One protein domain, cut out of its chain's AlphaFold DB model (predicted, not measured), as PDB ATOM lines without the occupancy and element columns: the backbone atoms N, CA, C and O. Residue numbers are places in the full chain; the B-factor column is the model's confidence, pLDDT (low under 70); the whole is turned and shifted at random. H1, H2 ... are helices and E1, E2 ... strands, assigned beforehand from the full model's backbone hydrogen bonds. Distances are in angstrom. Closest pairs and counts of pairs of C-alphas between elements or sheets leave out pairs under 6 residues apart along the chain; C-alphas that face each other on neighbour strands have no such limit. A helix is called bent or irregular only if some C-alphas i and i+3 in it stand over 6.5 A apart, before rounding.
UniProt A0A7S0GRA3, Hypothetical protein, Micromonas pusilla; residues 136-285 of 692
ATOM      1  N   VAL A 136     -13.470  -4.307 -31.023       31.67
ATOM      2  CA  VAL A 136     -13.415  -5.054 -32.306       31.67
ATOM      3  C   VAL A 136     -14.103  -6.419 -32.155       31.67
ATOM      4  O   VAL A 136     -14.052  -7.044 -31.096       31.67
ATOM      5  N   GLU A 137     -14.784  -6.869 -33.209       32.22
ATOM      6  CA  GLU A 137     -15.523  -8.134 -33.257       32.22
ATOM      7  C   GLU A 137     -14.646  -9.264 -33.829       32.22
ATOM      8  O   GLU A 137     -14.146  -9.145 -34.945       32.22
ATOM      9  N   HIS A 138     -14.495 -10.372 -33.091       30.83
ATOM     10  CA  HIS A 138     -13.856 -11.605 -33.574       30.83
ATOM     11  C   HIS A 138     -14.833 -12.777 -33.391       30.83
ATOM     12  O   HIS A 138     -15.358 -12.990 -32.299       30.83
ATOM     13  N   ASP A 139     -15.129 -13.518 -34.466       28.73
ATOM     14  CA  ASP A 139     -16.056 -14.668 -34.478       28.73
ATOM     15  C   ASP A 139     -17.439 -14.428 -33.821       28.73
ATOM     16  O   ASP A 139     -18.034 -15.326 -33.221       28.73
ATOM     17  N   GLY A 140     -17.992 -13.214 -33.944       32.34
ATOM     18  CA  GLY A 140     -19.329 -12.888 -33.433       32.34
ATOM     19  C   GLY A 140     -19.420 -12.743 -31.907       32.34
ATOM     20  O   GLY A 140     -20.518 -12.831 -31.349       32.34
ATOM     21  N   GLN A 141     -18.292 -12.530 -31.219       28.52
ATOM     22  CA  GLN A 141     -18.239 -12.087 -29.822       28.52
ATOM     23  C   GLN A 141     -17.493 -10.749 -29.691       28.52
ATOM     24  O   GLN A 141     -16.514 -10.486 -30.386       28.52
ATOM     25  N   LEU A 142     -17.985  -9.894 -28.785       34.16
ATOM     26  CA  LEU A 142     -17.372  -8.610 -28.437       34.16
ATOM     27  C   LEU A 142     -16.161  -8.852 -27.528       34.16
ATOM     28  O   LEU A 142     -16.323  -9.286 -26.387       34.16
ATOM     29  N   MET A 143     -14.973  -8.541 -28.036       33.31
ATOM     30  CA  MET A 143     -13.734  -8.467 -27.263       33.31
ATOM     31  C   MET A 143     -13.532  -7.001 -26.844       33.31
ATOM     32  O   MET A 143     -13.880  -6.096 -27.608       33.31
ATOM     33  N   ALA A 144     -12.986  -6.730 -25.651       38.06
ATOM     34  CA  ALA A 144     -12.443  -5.394 -25.356       38.06
ATOM     35  C   ALA A 144     -11.480  -5.010 -26.496       38.06
ATOM     36  O   ALA A 144     -10.682  -5.880 -26.856       38.06
ATOM     37  N   ALA A 145     -11.529  -3.803 -27.110       42.41
ATOM     38  CA  ALA A 145     -10.451  -3.537 -28.071       42.41
ATOM     39  C   ALA A 145      -9.155  -3.556 -27.304       42.41
ATOM     40  O   ALA A 145      -8.997  -2.932 -26.249       42.41
ATOM     41  N   VAL A 146      -8.225  -4.266 -27.906       51.22
ATOM     42  CA  VAL A 146      -6.828  -4.122 -27.603       51.22
ATOM     43  C   VAL A 146      -6.492  -2.649 -27.813       51.22
ATOM     44  O   VAL A 146      -6.506  -2.149 -28.934       51.22
ATOM     45  N   SER A 147      -6.276  -1.918 -26.719       58.09
ATOM     46  CA  SER A 147      -5.768  -0.556 -26.813       58.09
ATOM     47  C   SER A 147      -4.312  -0.641 -27.243       58.09
ATOM     48  O   SER A 147      -3.510  -1.345 -26.627       58.09
ATOM     49  N   ILE A 148      -3.985   0.082 -28.307       66.50
ATOM     50  CA  ILE A 148      -2.612   0.242 -28.772       66.50
ATOM     51  C   ILE A 148      -1.839   1.262 -27.918       66.50
ATOM     52  O   ILE A 148      -0.611   1.291 -27.940       66.50
ATOM     53  N   ASP A 149      -2.538   2.094 -27.141       65.38
ATOM     54  CA  ASP A 149      -1.947   3.221 -26.412       65.38
ATOM     55  C   ASP A 149      -0.819   2.786 -25.452       65.38
ATOM     56  O   ASP A 149       0.245   3.400 -25.509       65.38
ATOM     57  N   PRO A 150      -0.932   1.684 -24.677       67.69
ATOM     58  CA  PRO A 150       0.171   1.195 -23.844       67.69
ATOM     59  C   PRO A 150       1.426   0.801 -24.638       67.69
ATOM     60  O   PRO A 150       2.542   0.981 -24.154       67.69
ATOM     61  N   LEU A 151       1.255   0.277 -25.858       74.12
ATOM     62  CA  LEU A 151       2.364  -0.068 -26.749       74.12
ATOM     63  C   LEU A 151       3.024   1.207 -27.291       74.12
ATOM     64  O   LEU A 151       4.243   1.339 -27.226       74.12
ATOM     65  N   ILE A 152       2.236   2.177 -27.761       77.25
ATOM     66  CA  ILE A 152       2.748   3.427 -28.348       77.25
ATOM     67  C   ILE A 152       3.384   4.350 -27.297       77.25
ATOM     68  O   ILE A 152       4.387   5.006 -27.585       77.25
ATOM     69  N   GLU A 153       2.841   4.396 -26.079       75.19
ATOM     70  CA  GLU A 153       3.389   5.180 -24.962       75.19
ATOM     71  C   GLU A 153       4.767   4.679 -24.504       75.19
ATOM     72  O   GLU A 153       5.540   5.462 -23.954       75.19
ATOM     73  N   SER A 154       5.096   3.406 -24.764       72.81
ATOM     74  CA  SER A 154       6.392   2.801 -24.416       72.81
ATOM     75  C   SER A 154       7.535   3.151 -25.381       72.81
ATOM     76  O   SER A 154       8.704   2.932 -25.067       72.81
ATOM     77  N   ILE A 155       7.210   3.698 -26.553       80.25
ATOM     78  CA  ILE A 155       8.177   4.056 -27.593       80.25
ATOM     79  C   ILE A 155       8.546   5.533 -27.399       80.25
ATOM     80  O   ILE A 155       7.700   6.336 -27.018       80.25
ATOM     81  N   ASP A 156       9.782   5.941 -27.678       77.94
ATOM     82  CA  ASP A 156      10.176   7.364 -27.661       77.94
ATOM     83  C   ASP A 156      10.368   7.929 -29.075       77.94
ATOM     84  O   ASP A 156      10.052   9.092 -29.332       77.94
ATOM     85  N   ASP A 157      10.850   7.097 -30.001       79.94
ATOM     86  CA  ASP A 157      11.116   7.486 -31.382       79.94
ATOM     87  C   ASP A 157       9.816   7.679 -32.179       79.94
ATOM     88  O   ASP A 157       8.955   6.800 -32.235       79.94
ATOM     89  N   ALA A 158       9.656   8.858 -32.785       76.69
ATOM     90  CA  ALA A 158       8.418   9.242 -33.463       76.69
ATOM     91  C   ALA A 158       8.144   8.395 -34.715       76.69
ATOM     92  O   ALA A 158       6.986   8.112 -35.022       76.69
ATOM     93  N   HIS A 159       9.201   7.963 -35.400       79.56
ATOM     94  CA  HIS A 159       9.098   7.120 -36.581       79.56
ATOM     95  C   HIS A 159       8.715   5.681 -36.196       79.56
ATOM     96  O   HIS A 159       7.735   5.141 -36.711       79.56
ATOM     97  N   ALA A 160       9.383   5.106 -35.191       80.25
ATOM     98  CA  ALA A 160       9.043   3.799 -34.635       80.25
ATOM     99  C   ALA A 160       7.623   3.762 -34.045       80.25
ATOM    100  O   ALA A 160       6.934   2.758 -34.200       80.25
ATOM    101  N   LYS A 161       7.142   4.854 -33.429       81.50
ATOM    102  CA  LYS A 161       5.738   4.980 -32.985       81.50
ATOM    103  C   LYS A 161       4.761   4.825 -34.132       81.50
ATOM    104  O   LYS A 161       3.758   4.128 -34.003       81.50
ATOM    105  N   ASN A 162       5.038   5.510 -35.232       80.62
ATOM    106  CA  ASN A 162       4.163   5.483 -36.384       80.62
ATOM    107  C   ASN A 162       4.160   4.095 -37.041       80.62
ATOM    108  O   ASN A 162       3.100   3.520 -37.267       80.62
ATOM    109  N   CYS A 163       5.336   3.498 -37.232       82.50
ATOM    110  CA  CYS A 163       5.455   2.144 -37.767       82.50
ATOM    111  C   CYS A 163       4.802   1.085 -36.868       82.50
ATOM    112  O   CYS A 163       4.027   0.265 -37.357       82.50
ATOM    113  N   ALA A 164       5.001   1.165 -35.549       83.50
ATOM    114  CA  ALA A 164       4.322   0.294 -34.592       83.50
ATOM    115  C   ALA A 164       2.796   0.429 -34.670       83.50
ATOM    116  O   ALA A 164       2.096  -0.577 -34.579       83.50
ATOM    117  N   ARG A 165       2.275   1.645 -34.896       80.94
ATOM    118  CA  ARG A 165       0.841   1.880 -35.108       80.94
ATOM    119  C   ARG A 165       0.327   1.196 -36.371       80.94
ATOM    120  O   ARG A 165      -0.651   0.461 -36.298       80.94
ATOM    121  N   VAL A 166       1.025   1.362 -37.492       82.88
ATOM    122  CA  VAL A 166       0.663   0.727 -38.767       82.88
ATOM    123  C   VAL A 166       0.646  -0.808 -38.645       82.88
ATOM    124  O   VAL A 166      -0.300  -1.442 -39.117       82.88
ATOM    125  N   TYR A 167       1.642  -1.407 -37.982       84.38
ATOM    126  CA  TYR A 167       1.715  -2.861 -37.778       84.38
ATOM    127  C   TYR A 167       0.625  -3.376 -36.832       84.38
ATOM    128  O   TYR A 167      -0.072  -4.341 -37.144       84.38
ATOM    129  N   ALA A 168       0.424  -2.710 -35.698       76.88
ATOM    130  CA  ALA A 168      -0.589  -3.083 -34.720       76.88
ATOM    131  C   ALA A 168      -2.021  -2.943 -35.262       76.88
ATOM    132  O   ALA A 168      -2.850  -3.812 -34.997       76.88
ATOM    133  N   ASP A 169      -2.315  -1.917 -36.064       72.62
ATOM    134  CA  ASP A 169      -3.623  -1.757 -36.712       72.62
ATOM    135  C   ASP A 169      -3.911  -2.897 -37.704       72.62
ATOM    136  O   ASP A 169      -5.041  -3.393 -37.782       72.62
ATOM    137  N   ALA A 170      -2.888  -3.366 -38.428       73.06
ATOM    138  CA  ALA A 170      -3.000  -4.535 -39.298       73.06
ATOM    139  C   ALA A 170      -3.198  -5.838 -38.495       73.06
ATOM    140  O   ALA A 170      -4.019  -6.670 -38.886       73.06
ATOM    141  N   MET A 171      -2.522  -5.989 -37.345       74.69
ATOM    142  CA  MET A 171      -2.711  -7.122 -36.420       74.69
ATOM    143  C   MET A 171      -4.117  -7.154 -35.813       74.69
ATOM    144  O   MET A 171      -4.734  -8.214 -35.768       74.69
ATOM    145  N   MET A 172      -4.652  -6.007 -35.381       67.44
ATOM    146  CA  MET A 172      -6.018  -5.904 -34.843       67.44
ATOM    147  C   MET A 172      -7.094  -6.207 -35.891       67.44
ATOM    148  O   MET A 172      -8.208  -6.587 -35.533       67.44
ATOM    149  N   SER A 173      -6.764  -6.048 -37.172       63.91
ATOM    150  CA  SER A 173      -7.672  -6.302 -38.292       63.91
ATOM    151  C   SER A 173      -7.520  -7.702 -38.908       63.91
ATOM    152  O   SER A 173      -8.201  -7.989 -39.888       63.91
ATOM    153  N   ASP A 174      -6.625  -8.548 -38.379       71.69
ATOM    154  CA  ASP A 174      -6.261  -9.872 -38.926       71.69
ATOM    155  C   ASP A 174      -5.928  -9.846 -40.436       71.69
ATOM    156  O   ASP A 174      -6.309 -10.721 -41.217       71.69
ATOM    157  N   MET A 175      -5.231  -8.794 -40.885       70.75
ATOM    158  CA  MET A 175      -4.868  -8.617 -42.292       70.75
ATOM    159  C   MET A 175      -3.357  -8.642 -42.514       70.75
ATOM    160  O   MET A 175      -2.580  -8.019 -41.793       70.75
ATOM    161  N   LYS A 176      -2.941  -9.317 -43.591       81.62
ATOM    162  CA  LYS A 176      -1.550  -9.300 -44.062       81.62
ATOM    163  C   LYS A 176      -1.218  -7.956 -44.686       81.62
ATOM    164  O   LYS A 176      -2.026  -7.407 -45.435       81.62
ATOM    165  N   MET A 177      -0.005  -7.475 -44.460       84.25
ATOM    166  CA  MET A 177       0.443  -6.214 -45.039       84.25
ATOM    167  C   MET A 177       1.110  -6.428 -46.390       84.25
ATOM    168  O   MET A 177       1.843  -7.401 -46.591       84.25
ATOM    169  N   ALA A 178       0.870  -5.498 -47.312       85.38
ATOM    170  CA  ALA A 178       1.646  -5.406 -48.538       85.38
ATOM    171  C   ALA A 178       2.927  -4.617 -48.257       85.38
ATOM    172  O   ALA A 178       2.891  -3.582 -47.589       85.38
ATOM    173  N   THR A 179       4.048  -5.094 -48.790       86.69
ATOM    174  CA  THR A 179       5.329  -4.392 -48.743       86.69
ATOM    175  C   THR A 179       5.846  -4.123 -50.135       86.69
ATOM    176  O   THR A 179       5.809  -5.012 -50.979       86.69
ATOM    177  N   ALA A 180       6.344  -2.912 -50.371       86.00
ATOM    178  CA  ALA A 180       7.016  -2.540 -51.609       86.00
ATOM    179  C   ALA A 180       8.468  -2.168 -51.305       86.00
ATOM    180  O   ALA A 180       8.731  -1.174 -50.631       86.00
ATOM    181  N   THR A 181       9.411  -2.965 -51.803       86.94
ATOM    182  CA  THR A 181      10.845  -2.658 -51.723       86.94
ATOM    183  C   THR A 181      11.255  -1.892 -52.972       86.94
ATOM    184  O   THR A 181      11.016  -2.363 -54.084       86.94
ATOM    185  N   ILE A 182      11.847  -0.714 -52.792       86.25
ATOM    186  CA  ILE A 182      12.091   0.266 -53.851       86.25
ATOM    187  C   ILE A 182      13.548   0.725 -53.808       86.25
ATOM    188  O   ILE A 182      14.041   1.175 -52.774       86.25
ATOM    189  N   ASP A 183      14.217   0.685 -54.961       84.19
ATOM    190  CA  ASP A 183      15.514   1.342 -55.152       84.19
ATOM    191  C   ASP A 183      15.294   2.840 -55.431       84.19
ATOM    192  O   ASP A 183      15.069   3.247 -56.573       84.19
ATOM    193  N   PHE A 184      15.342   3.676 -54.392       83.88
ATOM    194  CA  PHE A 184      14.969   5.089 -54.457       83.88
ATOM    195  C   PHE A 184      16.180   6.038 -54.545       83.88
ATOM    196  O   PHE A 184      17.088   5.967 -53.708       83.88
ATOM    197  N   PRO A 185      16.239   6.956 -55.530       82.00
ATOM    198  CA  PRO A 185      17.314   7.935 -55.622       82.00
ATOM    199  C   PRO A 185      17.096   9.121 -54.668       82.00
ATOM    200  O   PRO A 185      16.143   9.876 -54.833       82.00
ATOM    201  N   ALA A 186      18.006   9.330 -53.712       80.38
ATOM    202  CA  ALA A 186      17.954  10.465 -52.784       80.38
ATOM    203  C   ALA A 186      19.352  11.029 -52.477       80.38
ATOM    204  O   ALA A 186      20.375  10.400 -52.773       80.38
ATOM    205  N   ASP A 187      19.396  12.225 -51.887       75.38
ATOM    206  CA  ASP A 187      20.642  12.906 -51.514       75.38
ATOM    207  C   ASP A 187      21.159  12.472 -50.127       75.38
ATOM    208  O   ASP A 187      22.362  12.561 -49.856       75.38
ATOM    209  N   SER A 188      20.288  11.918 -49.277       75.19
ATOM    210  CA  SER A 188      20.610  11.400 -47.942       75.19
ATOM    211  C   SER A 188      19.672  10.261 -47.516       75.19
ATOM    212  O   SER A 188      18.610  10.077 -48.108       75.19
ATOM    213  N   GLU A 189      20.081   9.495 -46.498       68.62
ATOM    214  CA  GLU A 189      19.262   8.434 -45.881       68.62
ATOM    215  C   GLU A 189      17.977   9.023 -45.276       68.62
ATOM    216  O   GLU A 189      16.889   8.516 -45.539       68.62
ATOM    217  N   ASP A 190      18.099  10.157 -44.579       68.44
ATOM    218  CA  ASP A 190      16.991  10.854 -43.906       68.44
ATOM    219  C   ASP A 190      15.932  11.410 -44.885       68.44
ATOM    220  O   ASP A 190      14.787  11.639 -44.507       68.44
ATOM    221  N   GLU A 191      16.287  11.631 -46.156       78.56
ATOM    222  CA  GLU A 191      15.369  12.163 -47.177       78.56
ATOM    223  C   GLU A 191      14.725  11.075 -48.045       78.56
ATOM    224  O   GLU A 191      13.745  11.349 -48.738       78.56
ATOM    225  N   ALA A 192      15.250   9.845 -48.030       82.62
ATOM    226  CA  ALA A 192      14.805   8.788 -48.937       82.62
ATOM    227  C   ALA A 192      13.346   8.374 -48.686       82.62
ATOM    228  O   ALA A 192      12.582   8.233 -49.639       82.62
ATOM    229  N   CYS A 193      12.943   8.239 -47.419       83.62
ATOM    230  CA  CYS A 193      11.574   7.871 -47.054       83.62
ATOM    231  C   CYS A 193      10.564   8.985 -47.334       83.62
ATOM    232  O   CYS A 193       9.541   8.740 -47.974       83.62
ATOM    233  N   HIS A 194      10.881  10.223 -46.951       82.94
ATOM    234  CA  HIS A 194      10.021  11.369 -47.246       82.94
ATOM    235  C   HIS A 194       9.829  11.572 -48.754       82.94
ATOM    236  O   HIS A 194       8.706  11.761 -49.210       82.94
ATOM    237  N   ALA A 195      10.894  11.452 -49.552       82.94
ATOM    238  CA  ALA A 195      10.789  11.580 -51.002       82.94
ATOM    239  C   ALA A 195      10.018  10.413 -51.656       82.94
ATOM    240  O   ALA A 195       9.317  10.622 -52.649       82.94
ATOM    241  N   ALA A 196      10.124   9.197 -51.109       83.81
ATOM    242  CA  ALA A 196       9.368   8.036 -51.582       83.81
ATOM    243  C   ALA A 196       7.864   8.157 -51.296       83.81
ATOM    244  O   ALA A 196       7.056   7.750 -52.134       83.81
ATOM    245  N   LEU A 197       7.503   8.749 -50.157       84.75
ATOM    246  CA  LEU A 197       6.127   9.060 -49.767       84.75
ATOM    247  C   LEU A 197       5.535  10.209 -50.594       84.75
ATOM    248  O   LEU A 197       4.442  10.073 -51.148       84.75
ATOM    249  N   ASP A 198       6.297  11.288 -50.795       85.31
ATOM    250  CA  ASP A 198       5.896  12.419 -51.641       85.31
ATOM    251  C   ASP A 198       5.591  11.982 -53.083       85.31
ATOM    252  O   ASP A 198       4.667  12.501 -53.715       85.31
ATOM    253  N   LEU A 199       6.343  11.009 -53.613       84.06
ATOM    254  CA  LEU A 199       6.142  10.496 -54.970       84.06
ATOM    255  C   LEU A 199       4.765   9.843 -55.154       84.06
ATOM    256  O   LEU A 199       4.161   9.976 -56.222       84.06
ATOM    257  N   ILE A 200       4.276   9.147 -54.129       83.31
ATOM    258  CA  ILE A 200       2.952   8.513 -54.139       83.31
ATOM    259  C   ILE A 200       1.857   9.414 -53.563       83.31
ATOM    260  O   ILE A 200       0.678   9.074 -53.649       83.31
ATOM    261  N   GLY A 201       2.235  10.583 -53.038       79.25
ATOM    262  CA  GLY A 201       1.327  11.534 -52.413       79.25
ATOM    263  C   GLY A 201       0.691  10.996 -51.133       79.25
ATOM    264  O   GLY A 201      -0.464  11.322 -50.879       79.25
ATOM    265  N   ALA A 202       1.415  10.155 -50.390       78.19
ATOM    266  CA  ALA A 202       0.990   9.618 -49.099       78.19
ATOM    267  C   ALA A 202       1.746  10.317 -47.965       78.19
ATOM    268  O   ALA A 202       2.916  10.669 -48.127       78.19
ATOM    269  N   ALA A 203       1.100  10.494 -46.815       72.88
ATOM    270  CA  ALA A 203       1.766  10.918 -45.587       72.88
ATOM    271  C   ALA A 203       2.076   9.718 -44.670       72.88
ATOM    272  O   ALA A 203       1.440   8.669 -44.760       72.88
ATOM    273  N   GLU A 204       3.062   9.864 -43.780       61.50
ATOM    274  CA  GLU A 204       3.450   8.805 -42.832       61.50
ATOM    275  C   GLU A 204       2.283   8.386 -41.912       61.50
ATOM    276  O   GLU A 204       2.187   7.228 -41.532       61.50
ATOM    277  N   ASP A 205       1.348   9.280 -41.595       63.38
ATOM    278  CA  ASP A 205       0.181   9.004 -40.748       63.38
ATOM    279  C   ASP A 205      -1.035   8.423 -41.501       63.38
ATOM    280  O   ASP A 205      -2.045   8.090 -40.879       63.38
ATOM    281  N   GLU A 206      -0.944   8.225 -42.821       69.19
ATOM    282  CA  GLU A 206      -2.018   7.684 -43.672       69.19
ATOM    283  C   GLU A 206      -1.927   6.153 -43.849       69.19
ATOM    284  O   GLU A 206      -2.177   5.610 -44.924       69.19
ATOM    285  N   GLY A 207      -1.557   5.427 -42.790       74.31
ATOM    286  CA  GLY A 207      -1.494   3.958 -42.814       74.31
ATOM    287  C   GLY A 207      -0.304   3.382 -43.593       74.31
ATOM    288  O   GLY A 207      -0.350   2.215 -43.999       74.31
ATOM    289  N   VAL A 208       0.750   4.182 -43.794       82.00
ATOM    290  CA  VAL A 208       1.997   3.792 -44.462       82.00
ATOM    291  C   VAL A 208       3.180   3.944 -43.505       82.00
ATOM    292  O   VAL A 208       3.406   5.017 -42.960       82.00
ATOM    293  N   CYS A 209       3.995   2.903 -43.360       85.56
ATOM    294  CA  CYS A 209       5.301   2.991 -42.700       85.56
ATOM    295  C   CYS A 209       6.426   2.843 -43.733       85.56
ATOM    296  O   CYS A 209       6.290   2.102 -44.706       85.56
ATOM    297  N   CYS A 210       7.533   3.559 -43.544       85.75
ATOM    298  CA  CYS A 210       8.676   3.550 -44.452       85.75
ATOM    299  C   CYS A 210       9.960   3.191 -43.712       85.75
ATOM    300  O   CYS A 210      10.399   3.979 -42.892       85.75
ATOM    301  N   GLU A 211      10.620   2.084 -44.035       81.94
ATOM    302  CA  GLU A 211      11.910   1.747 -43.422       81.94
ATOM    303  C   GLU A 211      13.048   1.730 -44.439       81.94
ATOM    304  O   GLU A 211      12.905   1.313 -45.592       81.94
ATOM    305  N   PHE A 212      14.229   2.137 -43.986       77.19
ATOM    306  CA  PHE A 212      15.460   2.035 -44.756       77.19
ATOM    307  C   PHE A 212      16.222   0.747 -44.415       77.19
ATOM    308  O   PHE A 212      16.472   0.450 -43.247       77.19
ATOM    309  N   ILE A 213      16.681   0.011 -45.434       68.25
ATOM    310  CA  ILE A 213      17.539  -1.164 -45.232       68.25
ATOM    311  C   ILE A 213      19.015  -0.759 -45.367       68.25
ATOM    312  O   ILE A 213      19.531  -0.591 -46.477       68.25
ATOM    313  N   ASP A 214      19.742  -0.690 -44.241       59.56
ATOM    314  CA  ASP A 214      21.201  -0.482 -44.234       59.56
ATOM    315  C   ASP A 214      21.931  -1.697 -44.831       59.56
ATOM    316  O   ASP A 214      22.307  -2.666 -44.156       59.56
ATOM    317  N   THR A 215      22.195  -1.640 -46.133       52.38
ATOM    318  CA  THR A 215      23.146  -2.552 -46.768       52.38
ATOM    319  C   THR A 215      24.571  -2.047 -46.536       52.38
ATOM    320  O   THR A 215      25.188  -1.378 -47.365       52.38
ATOM    321  N   ARG A 216      25.117  -2.407 -45.367       43.97
ATOM    322  CA  ARG A 216      26.464  -2.046 -44.897       43.97
ATOM    323  C   ARG A 216      27.521  -1.940 -46.011       43.97
ATOM    324  O   ARG A 216      27.877  -2.921 -46.668       43.97
ATOM    325  N   ARG A 217      28.156  -0.759 -46.045       50.59
ATOM    326  CA  ARG A 217      29.363  -0.342 -46.796       50.59
ATOM    327  C   ARG A 217      29.224  -0.287 -48.320       50.59
ATOM    328  O   ARG A 217      29.764  -1.142 -49.025       50.59
ATOM    329  N   ARG A 218      28.745   0.845 -48.845       46.97
ATOM    330  CA  ARG A 218      29.121   1.289 -50.199       46.97
ATOM    331  C   ARG A 218      29.516   2.764 -50.257       46.97
ATOM    332  O   ARG A 218      28.940   3.627 -49.615       46.97
ATOM    333  N   LEU A 219      30.572   3.026 -51.025       46.78
ATOM    334  CA  LEU A 219      31.045   4.357 -51.392       46.78
ATOM    335  C   LEU A 219      29.973   5.064 -52.240       46.78
ATOM    336  O   LEU A 219      29.661   4.546 -53.305       46.78
ATOM    337  N   LYS A 220      29.475   6.229 -51.789       54.16
ATOM    338  CA  LYS A 220      28.678   7.223 -52.549       54.16
ATOM    339  C   LYS A 220      27.767   6.623 -53.640       54.16
ATOM    340  O   LYS A 220      28.012   6.822 -54.828       54.16
ATOM    341  N   SER A 221      26.745   5.880 -53.225       57.12
ATOM    342  CA  SER A 221      25.587   5.560 -54.067       57.12
ATOM    343  C   SER A 221      24.509   6.604 -53.776       57.12
ATOM    344  O   SER A 221      24.208   6.801 -52.606       57.12
ATOM    345  N   ASN A 222      23.944   7.262 -54.792       69.19
ATOM    346  CA  ASN A 222      22.797   8.180 -54.633       69.19
ATOM    347  C   ASN A 222      21.461   7.413 -54.691       69.19
ATOM    348  O   ASN A 222      20.458   7.949 -55.144       69.19
ATOM    349  N   THR A 223      21.472   6.125 -54.350       74.00
ATOM    350  CA  THR A 223      20.318   5.225 -54.439       74.00
ATOM    351  C   THR A 223      20.278   4.387 -53.173       74.00
ATOM    352  O   THR A 223      21.292   3.767 -52.825       74.00
ATOM    353  N   TYR A 224      19.123   4.407 -52.512       79.69
ATOM    354  CA  TYR A 224      18.820   3.796 -51.224       79.69
ATOM    355  C   TYR A 224      17.730   2.742 -51.403       79.69
ATOM    356  O   TYR A 224      16.835   2.924 -52.218       79.69
ATOM    357  N   VAL A 225      17.804   1.647 -50.647       84.31
ATOM    358  CA  VAL A 225      16.749   0.628 -50.647       84.31
ATOM    359  C   VAL A 225      15.766   0.978 -49.542       84.31
ATOM    360  O   VAL A 225      16.123   0.950 -48.362       84.31
ATOM    361  N   VAL A 226      14.551   1.331 -49.938       87.06
ATOM    362  CA  VAL A 226      13.463   1.730 -49.048       87.06
ATOM    363  C   VAL A 226      12.377   0.664 -49.094       87.06
ATOM    364  O   VAL A 226      12.024   0.194 -50.172       87.06
ATOM    365  N   THR A 227      11.845   0.283 -47.939       87.62
ATOM    366  CA  THR A 227      10.724  -0.653 -47.822       87.62
ATOM    367  C   THR A 227       9.510   0.098 -47.314       87.62
ATOM    368  O   THR A 227       9.529   0.663 -46.226       87.62
ATOM    369  N   MET A 228       8.458   0.121 -48.120       87.56
ATOM    370  CA  MET A 228       7.170   0.697 -47.760       87.56
ATOM    371  C   MET A 228       6.250  -0.409 -47.256       87.56
ATOM    372  O   MET A 228       6.118  -1.437 -47.918       87.56
ATOM    373  N   PHE A 229       5.591  -0.178 -46.131       87.25
ATOM    374  CA  PHE A 229       4.642  -1.078 -45.491       87.25
ATOM    375  C   PHE A 229       3.259  -0.436 -45.513       87.25
ATOM    376  O   PHE A 229       3.089   0.674 -45.014       87.25
ATOM    377  N   PHE A 230       2.272  -1.129 -46.077       86.81
ATOM    378  CA  PHE A 230       0.928  -0.586 -46.282       86.81
ATOM    379  C   PHE A 230      -0.092  -1.356 -45.448       86.81
ATOM    380  O   PHE A 230      -0.208  -2.580 -45.584       86.81
ATOM    381  N   ASN A 231      -0.847  -0.644 -44.608       80.25
ATOM    382  CA  ASN A 231      -1.958  -1.228 -43.866       80.25
ATOM    383  C   ASN A 231      -3.222  -1.290 -44.750       80.25
ATOM    384  O   ASN A 231      -3.793  -0.241 -45.064       80.25
ATOM    385  N   PRO A 232      -3.718  -2.489 -45.109       69.25
ATOM    386  CA  PRO A 232      -4.906  -2.637 -45.952       69.25
ATOM    387  C   PRO A 232      -6.216  -2.184 -45.282       69.25
ATOM    388  O   PRO A 232      -7.216  -2.008 -45.975       69.25
ATOM    389  N   ALA A 233      -6.237  -1.977 -43.959       64.81
ATOM    390  CA  ALA A 233      -7.390  -1.403 -43.254       64.81
ATOM    391  C   ALA A 233      -7.589   0.086 -43.561       64.81
ATOM    392  O   ALA A 233      -8.704   0.596 -43.464       64.81
ATOM    393  N   VAL A 234      -6.507   0.774 -43.926       71.75
ATOM    394  CA  VAL A 234      -6.498   2.210 -44.231       71.75
ATOM    395  C   VAL A 234      -6.351   2.439 -45.736       71.75
ATOM    396  O   VAL A 234      -6.969   3.345 -46.290       71.75
ATOM    397  N   ILE A 235      -5.574   1.590 -46.414       78.69
ATOM    398  CA  ILE A 235      -5.223   1.736 -47.826       78.69
ATOM    399  C   ILE A 235      -5.892   0.625 -48.624       78.69
ATOM    400  O   ILE A 235      -5.454  -0.524 -48.615       78.69
ATOM    401  N   ASP A 236      -6.955   0.980 -49.344       76.06
ATOM    402  CA  ASP A 236      -7.669   0.033 -50.192       76.06
ATOM    403  C   ASP A 236      -6.840  -0.411 -51.418       76.06
ATOM    404  O   ASP A 236      -5.904   0.255 -51.872       76.06
ATOM    405  N   GLU A 237      -7.192  -1.570 -51.978       74.62
ATOM    406  CA  GLU A 237      -6.490  -2.172 -53.120       74.62
ATOM    407  C   GLU A 237      -6.384  -1.225 -54.344       74.62
ATOM    408  O   GLU A 237      -5.306  -1.140 -54.940       74.62
ATOM    409  N   PRO A 238      -7.423  -0.441 -54.718       74.12
ATOM    410  CA  PRO A 238      -7.305   0.565 -55.772       74.12
ATOM    411  C   PRO A 238      -6.292   1.678 -55.478       74.12
ATOM    412  O   PRO A 238      -5.677   2.195 -56.415       74.12
ATOM    413  N   THR A 239      -6.135   2.086 -54.220       81.06
ATOM    414  CA  THR A 239      -5.167   3.114 -53.815       81.06
ATOM    415  C   THR A 239      -3.749   2.557 -53.828       81.06
ATOM    416  O   THR A 239      -2.868   3.174 -54.426       81.06
ATOM    417  N   PHE A 240      -3.547   1.337 -53.327       81.88
ATOM    418  CA  PHE A 240      -2.262   0.641 -53.438       81.88
ATOM    419  C   PHE A 240      -1.815   0.467 -54.904       81.88
ATOM    420  O   PHE A 240      -0.681   0.789 -55.258       81.88
ATOM    421  N   MET A 241      -2.729   0.075 -55.799       81.38
ATOM    422  CA  MET A 241      -2.447  -0.056 -57.239       81.38
ATOM    423  C   MET A 241      -2.050   1.278 -57.897       81.38
ATOM    424  O   MET A 241      -1.278   1.297 -58.858       81.38
ATOM    425  N   LYS A 242      -2.552   2.417 -57.394       84.56
ATOM    426  CA  LYS A 242      -2.110   3.746 -57.852       84.56
ATOM    427  C   LYS A 242      -0.690   4.058 -57.389       84.56
ATOM    428  O   LYS A 242       0.061   4.643 -58.168       84.56
ATOM    429  N   TYR A 243      -0.323   3.668 -56.170       86.50
ATOM    430  CA  TYR A 243       1.033   3.842 -55.647       86.50
ATOM    431  C   TYR A 243       2.044   3.015 -56.444       86.50
ATOM    432  O   TYR A 243       3.047   3.551 -56.912       86.50
ATOM    433  N   GLU A 244       1.728   1.749 -56.727       82.56
ATOM    434  CA  GLU A 244       2.557   0.890 -57.581       82.56
ATOM    435  C   GLU A 244       2.725   1.482 -58.994       82.56
ATOM    436  O   GLU A 244       3.838   1.580 -59.522       82.56
ATOM    437  N   ALA A 245       1.634   1.974 -59.594       83.25
ATOM    438  CA  ALA A 245       1.682   2.638 -60.894       83.25
ATOM    439  C   ALA A 245       2.528   3.926 -60.881       83.25
ATOM    440  O   ALA A 245       3.190   4.224 -61.879       83.25
ATOM    441  N   ALA A 246       2.532   4.680 -59.778       83.88
ATOM    442  CA  ALA A 246       3.343   5.887 -59.623       83.88
ATOM    443  C   ALA A 246       4.845   5.564 -59.564       83.88
ATOM    444  O   ALA A 246       5.632   6.220 -60.250       83.88
ATOM    445  N   TYR A 247       5.244   4.508 -58.849       83.56
ATOM    446  CA  TYR A 247       6.637   4.059 -58.835       83.56
ATOM    447  C   TYR A 247       7.108   3.559 -60.206       83.56
ATOM    448  O   TYR A 247       8.194   3.925 -60.662       83.56
ATOM    449  N   HIS A 248       6.274   2.796 -60.918       82.06
ATOM    450  CA  HIS A 248       6.589   2.366 -62.283       82.06
ATOM    451  C   HIS A 248       6.657   3.533 -63.275       82.06
ATOM    452  O   HIS A 248       7.504   3.532 -64.168       82.06
ATOM    453  N   ALA A 249       5.803   4.550 -63.122       83.94
ATOM    454  CA  ALA A 249       5.859   5.761 -63.939       83.94
ATOM    455  C   ALA A 249       7.148   6.573 -63.708       83.94
ATOM    456  O   ALA A 249       7.587   7.286 -64.612       83.94
ATOM    457  N   ALA A 250       7.761   6.436 -62.530       81.25
ATOM    458  CA  ALA A 250       9.050   7.024 -62.180       81.25
ATOM    459  C   ALA A 250      10.267   6.162 -62.591       81.25
ATOM    460  O   ALA A 250      11.396   6.545 -62.291       81.25
ATOM    461  N   ASP A 251      10.056   5.040 -63.297       83.06
ATOM    462  CA  ASP A 251      11.096   4.085 -63.726       83.06
ATOM    463  C   ASP A 251      11.898   3.487 -62.549       83.06
ATOM    464  O   ASP A 251      13.089   3.187 -62.666       83.06
ATOM    465  N   LEU A 252      11.245   3.324 -61.390       84.06
ATOM    466  CA  LEU A 252      11.831   2.720 -60.194       84.06
ATOM    467  C   LEU A 252      11.611   1.202 -60.186       84.06
ATOM    468  O   LEU A 252      10.552   0.700 -60.573       84.06
ATOM    469  N   ALA A 253      12.624   0.460 -59.732       76.56
ATOM    470  CA  ALA A 253      12.507  -0.974 -59.510       76.56
ATOM    471  C   ALA A 253      11.739  -1.218 -58.205       76.56
ATOM    472  O   ALA A 253      12.193  -0.786 -57.147       76.56
ATOM    473  N   VAL A 254      10.589  -1.890 -58.304       82.00
ATOM    474  CA  VAL A 254       9.715  -2.214 -57.169       82.00
ATOM    475  C   VAL A 254       9.506  -3.718 -57.090       82.00
ATOM    476  O   VAL A 254       9.156  -4.351 -58.088       82.00
ATOM    477  N   GLU A 255       9.699  -4.283 -55.904       83.81
ATOM    478  CA  GLU A 255       9.322  -5.658 -55.572       83.81
ATOM    479  C   GLU A 255       8.219  -5.635 -54.511       83.81
ATOM    480  O   GLU A 255       8.420  -5.087 -53.426       83.81
ATOM    481  N   VAL A 256       7.058  -6.212 -54.835       84.75
ATOM    482  CA  VAL A 256       5.906  -6.275 -53.927       84.75
ATOM    483  C   VAL A 256       5.789  -7.663 -53.306       84.75
ATOM    484  O   VAL A 256       5.723  -8.666 -54.022       84.75
ATOM    485  N   THR A 257       5.710  -7.727 -51.978       85.38
ATOM    486  CA  THR A 257       5.492  -8.967 -51.220       85.38
ATOM    487  C   THR A 257       4.394  -8.808 -50.171       85.38
ATOM    488  O   THR A 257       3.942  -7.701 -49.897       85.38
ATOM    489  N   GLN A 258       3.926  -9.923 -49.606       84.00
ATOM    490  CA  GLN A 258       3.035  -9.917 -48.445       84.00
ATOM    491  C   GLN A 258       3.777 -10.446 -47.228       84.00
ATOM    492  O   GLN A 258       4.506 -11.435 -47.336       84.00
ATOM    493  N   ILE A 259       3.545  -9.816 -46.085       82.50
ATOM    494  CA  ILE A 259       4.189 -10.154 -44.818       82.50
ATOM    495  C   ILE A 259       3.166 -10.208 -43.679       82.50
ATOM    496  O   ILE A 259       2.067  -9.653 -43.781       82.50
ATOM    497  N   GLU A 260       3.544 -10.879 -42.593       83.06
ATOM    498  CA  GLU A 260       2.766 -10.894 -41.356       83.06
ATOM    499  C   GLU A 260       3.180  -9.699 -40.482       83.06
ATOM    500  O   GLU A 260       4.368  -9.566 -40.177       83.06
ATOM    501  N   PRO A 261       2.240  -8.842 -40.046       81.44
ATOM    502  CA  PRO A 261       2.571  -7.638 -39.281       81.44
ATOM    503  C   PRO A 261       3.210  -7.938 -37.915       81.44
ATOM    504  O   PRO A 261       3.983  -7.126 -37.414       81.44
ATOM    505  N   GLN A 262       2.954  -9.123 -37.341       80.94
ATOM    506  CA  GLN A 262       3.572  -9.554 -36.083       80.94
ATOM    507  C   GLN A 262       5.106  -9.617 -36.183       80.94
ATOM    508  O   GLN A 262       5.802  -9.120 -35.302       80.94
ATOM    509  N   GLU A 263       5.644 -10.207 -37.254       82.62
ATOM    510  CA  GLU A 263       7.092 -10.420 -37.384       82.62
ATOM    511  C   GLU A 263       7.865  -9.098 -37.519       82.62
ATOM    512  O   GLU A 263       9.016  -9.015 -37.090       82.62
ATOM    513  N   GLU A 264       7.243  -8.062 -38.092       83.94
ATOM    514  CA  GLU A 264       7.856  -6.735 -38.216       83.94
ATOM    515  C   GLU A 264       7.681  -5.891 -36.949       83.94
ATOM    516  O   GLU A 264       8.598  -5.161 -36.576       83.94
ATOM    517  N   LEU A 265       6.574  -6.050 -36.213       82.50
ATOM    518  CA  LEU A 265       6.426  -5.415 -34.901       82.50
ATOM    519  C   LEU A 265       7.495  -5.911 -33.912       82.50
ATOM    520  O   LEU A 265       8.081  -5.106 -33.192       82.50
ATOM    521  N   GLU A 266       7.809  -7.212 -33.927       81.31
ATOM    522  CA  GLU A 266       8.889  -7.812 -33.125       81.31
ATOM    523  C   GLU A 266      10.302  -7.353 -33.556       81.31
ATOM    524  O   GLU A 266      11.267  -7.508 -32.802       81.31
ATOM    525  N   ARG A 267      10.453  -6.814 -34.775       80.06
ATOM    526  CA  ARG A 267      11.733  -6.316 -35.310       80.06
ATOM    527  C   ARG A 267      12.042  -4.875 -34.937       80.06
ATOM    528  O   ARG A 267      13.215  -4.495 -35.000       80.06
ATOM    529  N   LEU A 268      11.033  -4.093 -34.558       78.25
ATOM    530  CA  LEU A 268      11.242  -2.748 -34.039       78.25
ATOM    531  C   LEU A 268      11.974  -2.820 -32.684       78.25
ATOM    532  O   LEU A 268      11.714  -3.703 -31.869       78.25
ATOM    533  N   ASP A 269      12.901  -1.889 -32.429       74.75
ATOM    534  CA  ASP A 269      13.673  -1.807 -31.172       74.75
ATOM    535  C   ASP A 269      12.809  -1.228 -30.032       74.75
ATOM    536  O   ASP A 269      13.030  -0.116 -29.552       74.75
ATOM    537  N   ILE A 270      11.757  -1.962 -29.659       77.38
ATOM    538  CA  ILE A 270      10.719  -1.586 -28.687       77.38
ATOM    539  C   ILE A 270      10.766  -2.558 -27.498       77.38
ATOM    540  O   ILE A 270      11.306  -3.660 -27.603       77.38
ATOM    541  N   ASP A 271      10.223  -2.152 -26.347       78.25
ATOM    542  CA  ASP A 271      10.149  -2.993 -25.152       78.25
ATOM    543  C   ASP A 271       9.447  -4.341 -25.444       78.25
ATOM    544  O   ASP A 271       8.241  -4.368 -25.712       78.25
ATOM    545  N   PRO A 272      10.167  -5.479 -25.365       73.56
ATOM    546  CA  PRO A 272       9.603  -6.787 -25.671       73.56
ATOM    547  C   PRO A 272       8.505  -7.212 -24.688       73.56
ATOM    548  O   PRO A 272       7.676  -8.046 -25.048       73.56
ATOM    549  N   GLU A 273       8.462  -6.662 -23.467       71.69
ATOM    550  CA  GLU A 273       7.360  -6.925 -22.531       71.69
ATOM    551  C   GLU A 273       6.061  -6.240 -22.986       71.69
ATOM    552  O   GLU A 273       4.990  -6.844 -22.893       71.69
ATOM    553  N   ALA A 274       6.147  -5.029 -23.548       67.75
ATOM    554  CA  ALA A 274       5.002  -4.304 -24.099       67.75
ATOM    555  C   ALA A 274       4.469  -4.964 -25.382       67.75
ATOM    556  O   ALA A 274       3.257  -5.122 -25.533       67.75
ATOM    557  N   VAL A 275       5.366  -5.419 -26.268       77.25
ATOM    558  CA  VAL A 275       4.999  -6.173 -27.481       77.25
ATOM    559  C   VAL A 275       4.326  -7.497 -27.110       77.25
ATOM    560  O   VAL A 275       3.246  -7.796 -27.612       77.25
ATOM    561  N   ALA A 276       4.894  -8.259 -26.168       73.38
ATOM    562  CA  ALA A 276       4.306  -9.520 -25.720       73.38
ATOM    563  C   ALA A 276       2.932  -9.333 -25.050       73.38
ATOM    564  O   ALA A 276       2.038 -10.146 -25.268       73.38
ATOM    565  N   ALA A 277       2.743  -8.269 -24.261       65.31
ATOM    566  CA  ALA A 277       1.454  -7.951 -23.646       65.31
ATOM    567  C   ALA A 277       0.394  -7.541 -24.683       65.31
ATOM    568  O   ALA A 277      -0.757  -7.961 -24.577       65.31
ATOM    569  N   PHE A 278       0.781  -6.762 -25.699       70.00
ATOM    570  CA  PHE A 278      -0.097  -6.411 -26.816       70.00
ATOM    571  C   PHE A 278      -0.483  -7.651 -27.628       70.00
ATOM    572  O   PHE A 278      -1.661  -7.879 -27.885       70.00
ATOM    573  N   GLU A 279       0.478  -8.512 -27.963       71.62
ATOM    574  CA  GLU A 279       0.205  -9.767 -28.661       71.62
ATOM    575  C   GLU A 279      -0.693 -10.718 -27.876       71.62
ATOM    576  O   GLU A 279      -1.566 -11.355 -28.462       71.62
ATOM    577  N   ASP A 280      -0.482 -10.830 -26.564       66.12
ATOM    578  CA  ASP A 280      -1.331 -11.632 -25.688       66.12
ATOM    579  C   ASP A 280      -2.750 -11.052 -25.638       66.12
ATOM    580  O   ASP A 280      -3.714 -11.803 -25.713       66.12
ATOM    581  N   ALA A 281      -2.902  -9.726 -25.632       60.59
ATOM    582  CA  ALA A 281      -4.208  -9.075 -25.713       60.59
ATOM    583  C   ALA A 281      -4.906  -9.303 -27.071       60.59
ATOM    584  O   ALA A 281      -6.110  -9.556 -27.092       60.59
ATOM    585  N   VAL A 282      -4.164  -9.289 -28.187       64.31
ATOM    586  CA  VAL A 282      -4.684  -9.632 -29.528       64.31
ATOM    587  C   VAL A 282      -5.059 -11.118 -29.621       64.31
ATOM    588  O   VAL A 282      -6.094 -11.449 -30.191       64.31
ATOM    589  N   LYS A 283      -4.259 -12.024 -29.036       64.44
ATOM    590  CA  LYS A 283      -4.447 -13.487 -29.122       64.44
ATOM    591  C   LYS A 283      -5.446 -14.056 -28.099       64.44
ATOM    592  O   LYS A 283      -6.132 -15.026 -28.412       64.44
ATOM    593  N   ASN A 284      -5.515 -13.494 -26.890       52.97
ATOM    594  CA  ASN A 284      -6.222 -14.046 -25.724       52.97
ATOM    595  C   ASN A 284      -7.278 -13.104 -25.120       52.97
ATOM    596  O   ASN A 284      -7.715 -13.373 -23.999       52.97
ATOM    597  N   GLY A 285      -7.679 -12.024 -25.809       47.50
ATOM    598  CA  GLY A 285      -8.644 -11.044 -25.295       47.50
ATOM    599  C   GLY A 285      -9.794 -11.699 -24.516       47.50
ATOM    600  O   GLY A 285     -10.421 -12.658 -24.971       47.50
TER     601      GLY A 285
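What this domain is: This is residues 136 to 285 of the 692 residues of the protein "Hypothetical protein" of Micromonas pusilla (UniProt A0A7S0GRA3). A strongly twisted sheet of four antiparallel strands, in the order E4, E5, E3, E6, has H3 and H4 packed over one face, while H2 slants over E4 and E5 on the other. H2 also adjoins H1 and H5, with H6 packed on H1 in a looser group at that end of the sheet, where H5 follows E6 after one residue; the small hairpin E1 and E2 makes that end of the domain, with the loop of residues 213 to 222 at the opposite end. The printed part has 150 residues, with six named helices and six named strands in the order E1, E2, H1, H2, E3, H3, E4, E5, H4, E6, H5, H6. The class is mixed, helices and strands. The whole is compact by its radius of gyration of the C-alphas, 16.4 A, yet elongated in outline, spanning 51 by 33 by 21 A.

How they stand to each other: The sheet has inner strands E5, residues 223 to 230, and E3, residues 177 to 185, and edge strands E4, residues 208 to 212, and E6, residues 254 to 259. From edge to edge the strands' lines turn by 68 degrees. E5 and E3 are antiparallel at 160 degrees, with N 184 and O 224 2.7 A apart, within hydrogen-bond range. E4 and E5 form a hairpin, with N 211 and O 227 at 2.8 A, and E3 and E6 have N 179 and O 257 at 2.8 A, also within hydrogen-bond range. H3, residues 189 to 200, is on the sheet; its closest C-alphas to E4 are those of Cys 193 and Cys 210, 5.8 A apart. H4, residues 237 to 249, is on the same face, over E3 at a height over the sheet of 10.0 A, and runs along the strands, at 16 degrees to E3 on the local plane. H3, with residues 199 to 200 alone, touches residues 242 to 247 of H4, opposite ways at a steep tilt of 66 degrees; the closest C-alphas, of Ile 200 and Tyr 243, are 5.3 A apart. H2, residues 158 to 172, is on the opposite face, giving three layers, helices on both faces of a sheet; it lies over E4 and E5 at a height of 8.8 A, slantwise to the strands. E3, H3, E4 and E5, H4, E6 are split strand-helix-strand units, each with two strands that run the same way and another strand between them, and both crossovers are right-handed. H5, residues 261 to 265, touches H2, the C-alphas of Tyr 167 and Pro 261 being closest at 5.1 A. H1, residues 149 to 153, only just touches H2, with 3 pairs of C-alphas within 8 A, the closest being Ile 152 and Lys 161 at 5.7 A. H6, residues 272 to 284, touches H1 with residues 274 to 278 alone, closest at the C-alphas of Leu 151 and Ala 274, 5.7 A. E1, residues 136 to 138, and E2, residues 141 to 144, form a hairpin, with N 141 and O 138 at 3.2 A, within hydrogen-bond range; E2 and H6 are near each other. Every O i to N i+4 pair is within hydrogen-bond range in H1, H2, H4, H5 and H6, and 5 of 8 are in H3.

Where its parts are: E3 is 24.4 A from first to last C-alpha, E5 21.8 A, H2 21.0 A, H3 18.3 A, H4 18.2 A and H6 17.4 A. H3 is irregular, but only just: C-alphas 190 and 193 are 6.9 A apart. C-alpha 136, where E1 begins, is at (-13.415, -5.054, -32.306); C-alpha 177, where E3 begins, is at (0.443, -6.214, -45.039); C-alpha 284, where H6 ends, is at (-6.222, -14.046, -25.724).

The domain as a whole: The two C-alphas farthest apart, of Gln 141 and Leu 219, are 56.3 A apart. The printed part has no cut, and no link is long. The mean pLDDT of the printed part is 73.1; 42 residues are under 70, among them residues 136 to 150, 213 to 222 and 280 to 285.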